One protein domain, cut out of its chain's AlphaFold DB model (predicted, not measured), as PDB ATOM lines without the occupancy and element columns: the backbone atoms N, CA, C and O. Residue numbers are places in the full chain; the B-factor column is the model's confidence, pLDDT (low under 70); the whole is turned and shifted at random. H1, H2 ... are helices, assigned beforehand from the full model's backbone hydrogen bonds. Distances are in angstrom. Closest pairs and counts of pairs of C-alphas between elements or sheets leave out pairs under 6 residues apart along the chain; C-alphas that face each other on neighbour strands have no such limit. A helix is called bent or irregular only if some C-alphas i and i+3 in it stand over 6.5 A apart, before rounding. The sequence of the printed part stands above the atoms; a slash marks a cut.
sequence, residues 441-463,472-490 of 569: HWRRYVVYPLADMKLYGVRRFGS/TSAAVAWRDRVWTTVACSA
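This is residues 441 to 463 and 472 to 490 of the 569 residues of an uncharacterized protein of Leishmania infantum (UniProt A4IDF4). Two long helices, H1 and H2, lie side by side and run opposite ways, slid lengthwise so that H2 packs on H1 with residues 481 to 489 alone. Together they make a rod of 41 by 17 by 9 A. The printed part has 42 residues, all helix in class, H1 then H2, with no named strand; it is only just loose, close to compact, with a radius of gyration of the C-alphas of 11.4 A.

Find C-alpha 441 at (-36.659, -27.084, 32.869); from there H1, residues 441 to 461, runs 29.0 A. It has a kink of 29 degrees near residue 455, and is only just irregular: C-alphas 445 and 448 are 6.7 A apart. H2, residues 472 to 489, runs 25.8 A to C-alpha 489 at (-24.356, -30.466, 24.466).

Look at Gly 457 and Thr 485, where H1 and H2 touch: their C-alphas, the closest of the two helices, are 4.6 A apart. The tilt is shallow, 22 degrees, opposite ways. In H2 every O i to N i+4 pair is within hydrogen-bond range; in H1, 11 of 17 are.

The farthest C-alphas, His 441 and Thr 472, are 40.5 A apart. Residues 464 to 471 are not printed; C-alphas 463 and 472 stand 17.9 A apart across the cut. pLDDT is under 70 at residues 457 to 463, 472 to 482 and 484.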
ATOM      1  N   HIS A 441     -37.877 -26.310  32.601       86.25
ATOM      2  CA  HIS A 441     -36.659 -27.084  32.869       86.25
ATOM      3  C   HIS A 441     -36.406 -28.158  31.799       86.25
ATOM      4  O   HIS A 441     -35.263 -28.371  31.401       86.25
ATOM      5  N   TRP A 442     -37.466 -28.798  31.290       87.06
ATOM      6  CA  TRP A 442     -37.369 -29.799  30.222       87.06
ATOM      7  C   TRP A 442     -36.812 -29.203  28.924       87.06
ATOM      8  O   TRP A 442     -35.914 -29.781  28.308       87.06
ATOM      9  N   ARG A 443     -37.288 -28.015  28.524       86.67
ATOM     10  CA  ARG A 443     -36.761 -27.337  27.331       86.67
ATOM     11  C   ARG A 443     -35.288 -26.975  27.504       86.67
ATOM     12  O   ARG A 443     -34.483 -27.318  26.642       86.67
ATOM     13  N   ARG A 444     -34.933 -26.384  28.651       84.50
ATOM     14  CA  ARG A 444     -33.558 -25.980  28.985       84.50
ATOM     15  C   ARG A 444     -32.553 -27.120  28.986       84.50
ATOM     16  O   ARG A 444     -31.518 -26.993  28.349       84.50
ATOM     17  N   TYR A 445     -32.848 -28.216  29.680       80.88
ATOM     18  CA  TYR A 445     -31.864 -29.279  29.907       80.88
ATOM     19  C   TYR A 445     -31.917 -30.428  28.904       80.88
ATOM     20  O   TYR A 445     -30.965 -31.199  28.828       80.88
ATOM     21  N   VAL A 446     -33.010 -30.565  28.149       82.04
ATOM     22  CA  VAL A 446     -33.196 -31.693  27.227       82.04
ATOM     23  C   VAL A 446     -33.443 -31.203  25.808       82.04
ATOM     24  O   VAL A 446     -32.660 -31.518  24.916       82.04
ATOM     25  N   VAL A 447     -34.478 -30.389  25.574       87.22
ATOM     26  CA  VAL A 447     -34.860 -30.021  24.196       87.22
ATOM     27  C   VAL A 447     -33.792 -29.168  23.510       87.22
ATOM     28  O   VAL A 447     -33.409 -29.484  22.387       87.22
ATOM     29  N   TYR A 448     -33.272 -28.128  24.165       85.96
ATOM     30  CA  TYR A 448     -32.271 -27.246  23.562       85.96
ATOM     31  C   TYR A 448     -30.903 -27.928  23.336       85.96
ATOM     32  O   TYR A 448     -30.384 -27.800  22.225       85.96
ATOM     33  N   PRO A 449     -30.319 -28.699  24.282       83.52
ATOM     34  CA  PRO A 449     -29.094 -29.452  24.011       83.52
ATOM     35  C   PRO A 449     -29.274 -30.491  22.902       83.52
ATOM     36  O   PRO A 449     -28.413 -30.603  22.032       83.52
ATOM     37  N   LEU A 450     -30.401 -31.218  22.874       83.53
ATOM     38  CA  LEU A 450     -30.682 -32.188  21.810       83.53
ATOM     39  C   LEU A 450     -30.912 -31.514  20.451       83.53
ATOM     40  O   LEU A 450     -30.491 -32.058  19.430       83.53
ATOM     41  N   ALA A 451     -31.541 -30.335  20.414       84.29
ATOM     42  CA  ALA A 451     -31.684 -29.545  19.195       84.29
ATOM     43  C   ALA A 451     -30.314 -29.111  18.653       84.29
ATOM     44  O   ALA A 451     -30.041 -29.327  17.471       84.29
ATOM     45  N   ASP A 452     -29.426 -28.605  19.516       83.77
ATOM     46  CA  ASP A 452     -28.061 -28.214  19.140       83.77
ATOM     47  C   ASP A 452     -27.238 -29.424  18.664       83.77
ATOM     48  O   ASP A 452     -26.627 -29.377  17.593       83.77
ATOM     49  N   MET A 453     -27.267 -30.544  19.402       79.08
ATOM     50  CA  MET A 453     -26.636 -31.805  18.986       79.08
ATOM     51  C   MET A 453     -27.152 -32.261  17.615       79.08
ATOM     52  O   MET A 453     -26.359 -32.654  16.758       79.08
ATOM     53  N   LYS A 454     -28.474 -32.231  17.396       79.92
ATOM     54  CA  LYS A 454     -29.114 -32.682  16.154       79.92
ATOM     55  C   LYS A 454     -28.758 -31.775  14.980       79.92
ATOM     56  O   LYS A 454     -28.479 -32.294  13.902       79.92
ATOM     57  N   LEU A 455     -28.773 -30.458  15.175       76.88
ATOM     58  CA  LEU A 455     -28.552 -29.463  14.128       76.88
ATOM     59  C   LEU A 455     -27.069 -29.340  13.752       76.88
ATOM     60  O   LEU A 455     -26.722 -29.485  12.582       76.88
ATOM     61  N   TYR A 456     -26.199 -29.133  14.740       74.58
ATOM     62  CA  TYR A 456     -24.791 -28.793  14.524       74.58
ATOM     63  C   TYR A 456     -23.847 -30.003  14.556       74.58
ATOM     64  O   TYR A 456     -22.784 -29.970  13.934       74.58
ATOM     65  N   GLY A 457     -24.239 -31.074  15.254       68.59
ATOM     66  CA  GLY A 457     -23.505 -32.337  15.322       68.59
ATOM     67  C   GLY A 457     -24.014 -33.365  14.308       68.59
ATOM     68  O   GLY A 457     -23.377 -33.611  13.290       68.59
ATOM     69  N   VAL A 458     -25.173 -33.975  14.565       64.55
ATOM     70  CA  VAL A 458     -25.662 -35.141  13.802       64.55
ATOM     71  C   VAL A 458     -25.965 -34.795  12.337       64.55
ATOM     72  O   VAL A 458     -25.446 -35.454  11.435       64.55
ATOM     73  N   ARG A 459     -26.763 -33.748  12.069       63.51
ATOM     74  CA  ARG A 459     -27.153 -33.362  10.696       63.51
ATOM     75  C   ARG A 459     -25.974 -32.926   9.831       63.51
ATOM     76  O   ARG A 459     -25.963 -33.254   8.649       63.51
ATOM     77  N   ARG A 460     -24.976 -32.248  10.410       60.15
ATOM     78  CA  ARG A 460     -23.761 -31.772   9.715       60.15
ATOM     79  C   ARG A 460     -23.083 -32.873   8.893       60.15
ATOM     80  O   ARG A 460     -22.543 -32.619   7.819       60.15
ATOM     81  N   PHE A 461     -23.121 -34.090   9.420       54.05
ATOM     82  CA  PHE A 461     -22.266 -35.192   9.014       54.05
ATOM     83  C   PHE A 461     -23.001 -36.346   8.301       54.05
ATOM     84  O   PHE A 461     -22.351 -37.297   7.856       54.05
ATOM     85  N   GLY A 462     -24.330 -36.262   8.181       50.54
ATOM     86  CA  GLY A 462     -25.169 -37.240   7.484       50.54
ATOM     87  C   GLY A 462     -25.224 -38.632   8.130       50.54
ATOM     88  O   GLY A 462     -24.435 -38.982   9.016       50.54
ATOM     89  N   SER A 463     -26.163 -39.449   7.646       44.51
ATOM     90  CA  SER A 463     -26.154 -40.891   7.907       44.51
ATOM     91  C   SER A 463     -24.855 -41.490   7.365       44.51
ATOM     92  O   SER A 463     -24.500 -41.233   6.214       44.51
ATOM     93  N   THR A 472      -8.965 -44.152   7.637       54.77
ATOM     94  CA  THR A 472      -8.445 -43.224   8.660       54.77
ATOM     95  C   THR A 472      -9.163 -41.870   8.641       54.77
ATOM     96  O   THR A 472      -9.383 -41.278   9.697       54.77
ATOM     97  N   SER A 473      -9.612 -41.411   7.469       57.32
ATOM     98  CA  SER A 473     -10.469 -40.231   7.315       57.32
ATOM     99  C   SER A 473     -11.855 -40.416   7.943       57.32
ATOM    100  O   SER A 473     -12.338 -39.492   8.596       57.32
ATOM    101  N   ALA A 474     -12.471 -41.598   7.833       57.51
ATOM    102  CA  ALA A 474     -13.737 -41.904   8.503       57.51
ATOM    103  C   ALA A 474     -13.594 -41.884  10.036       57.51
ATOM    104  O   ALA A 474     -14.458 -41.337  10.721       57.51
ATOM    105  N   ALA A 475     -12.483 -42.397  10.579       60.25
ATOM    106  CA  ALA A 475     -12.201 -42.351  12.015       60.25
ATOM    107  C   ALA A 475     -11.984 -40.913  12.537       60.25
ATOM    108  O   ALA A 475     -12.515 -40.554  13.589       60.25
ATOM    109  N   VAL A 476     -11.264 -40.064  11.789       62.63
ATOM    110  CA  VAL A 476     -11.109 -38.633  12.121       62.63
ATOM    111  C   VAL A 476     -12.454 -37.907  12.041       62.63
ATOM    112  O   VAL A 476     -12.836 -37.232  12.992       62.63
ATOM    113  N   ALA A 477     -13.228 -38.118  10.972       61.53
ATOM    114  CA  ALA A 477     -14.560 -37.534  10.837       61.53
ATOM    115  C   ALA A 477     -15.519 -38.003  11.948       61.53
ATOM    116  O   ALA A 477     -16.360 -37.229  12.396       61.53
ATOM    117  N   TRP A 478     -15.404 -39.248  12.420       63.05
ATOM    118  CA  TRP A 478     -16.187 -39.751  13.550       63.05
ATOM    119  C   TRP A 478     -15.753 -39.140  14.888       63.05
ATOM    120  O   TRP A 478     -16.603 -38.766  15.696       63.05
ATOM    121  N   ARG A 479     -14.450 -38.933  15.101       68.50
ATOM    122  CA  ARG A 479     -13.946 -38.180  16.257       68.50
ATOM    123  C   ARG A 479     -14.468 -36.741  16.260       68.50
ATOM    124  O   ARG A 479     -14.916 -36.271  17.303       68.50
ATOM    125  N   ASP A 480     -14.470 -36.071  15.110       67.19
ATOM    126  CA  ASP A 480     -14.997 -34.709  14.980       67.19
ATOM    127  C   ASP A 480     -16.524 -34.662  15.166       67.19
ATOM    128  O   ASP A 480     -17.026 -33.733  15.803       67.19
ATOM    129  N   ARG A 481     -17.275 -35.683  14.710       67.98
ATOM    130  CA  ARG A 481     -18.706 -35.869  15.051       67.98
ATOM    131  C   ARG A 481     -18.904 -35.898  16.566       67.98
ATOM    132  O   ARG A 481     -19.673 -35.096  17.082       67.98
ATOM    133  N   VAL A 482     -18.197 -36.786  17.272       69.47
ATOM    134  CA  VAL A 482     -18.336 -36.960  18.730       69.47
ATOM    135  C   VAL A 482     -17.895 -35.708  19.493       69.47
ATOM    136  O   VAL A 482     -18.577 -35.276  20.418       69.47
ATOM    137  N   TRP A 483     -16.791 -35.073  19.096       71.27
ATOM    138  CA  TRP A 483     -16.341 -33.840  19.740       71.27
ATOM    139  C   TRP A 483     -17.334 -32.690  19.539       71.27
ATOM    140  O   TRP A 483     -17.625 -31.953  20.477       71.27
ATOM    141  N   THR A 484     -17.896 -32.546  18.335       68.29
ATOM    142  CA  THR A 484     -18.859 -31.471  18.051       68.29
ATOM    143  C   THR A 484     -20.213 -31.704  18.714       68.29
ATOM    144  O   THR A 484     -20.773 -30.745  19.238       68.29
ATOM    145  N   THR A 485     -20.718 -32.941  18.797       71.82
ATOM    146  CA  THR A 485     -21.938 -33.226  19.575       71.82
ATOM    147  C   THR A 485     -21.743 -32.943  21.066       71.82
ATOM    148  O   THR A 485     -22.608 -32.305  21.663       71.82
ATOM    149  N   VAL A 486     -20.599 -33.325  21.649       72.27
ATOM    150  CA  VAL A 486     -20.257 -33.040  23.060       72.27
ATOM    151  C   VAL A 486     -20.070 -31.537  23.314       72.27
ATOM    152  O   VAL A 486     -20.570 -31.006  24.308       72.27
ATOM    153  N   ALA A 487     -19.418 -30.811  22.401       70.95
ATOM    154  CA  ALA A 487     -19.273 -29.359  22.508       70.95
ATOM    155  C   ALA A 487     -20.633 -28.641  22.460       70.95
ATOM    156  O   ALA A 487     -20.895 -27.742  23.257       70.95
ATOM    157  N   CYS A 488     -21.529 -29.079  21.573       73.18
ATOM    158  CA  CYS A 488     -22.882 -28.540  21.464       73.18
ATOM    159  C   CYS A 488     -23.775 -28.895  22.662       73.18
ATOM    160  O   CYS A 488     -24.592 -28.071  23.071       73.18
ATOM    161  N   SER A 489     -23.596 -30.074  23.274       73.75
ATOM    162  CA  SER A 489     -24.356 -30.466  24.466       73.75
ATOM    163  C   SER A 489     -23.996 -29.666  25.713       73.75
ATOM    164  O   SER A 489     -24.839 -29.483  26.583       73.75
ATOM    165  N   ALA A 490     -22.755 -29.182  25.799       71.37
ATOM    166  CA  ALA A 490     -22.267 -28.437  26.955       71.37
ATOM    167  C   ALA A 490     -22.913 -27.049  27.123       71.37
ATOM    168  O   ALA A 490     -22.781 -26.466  28.194       71.37
TER     169      ALA A 490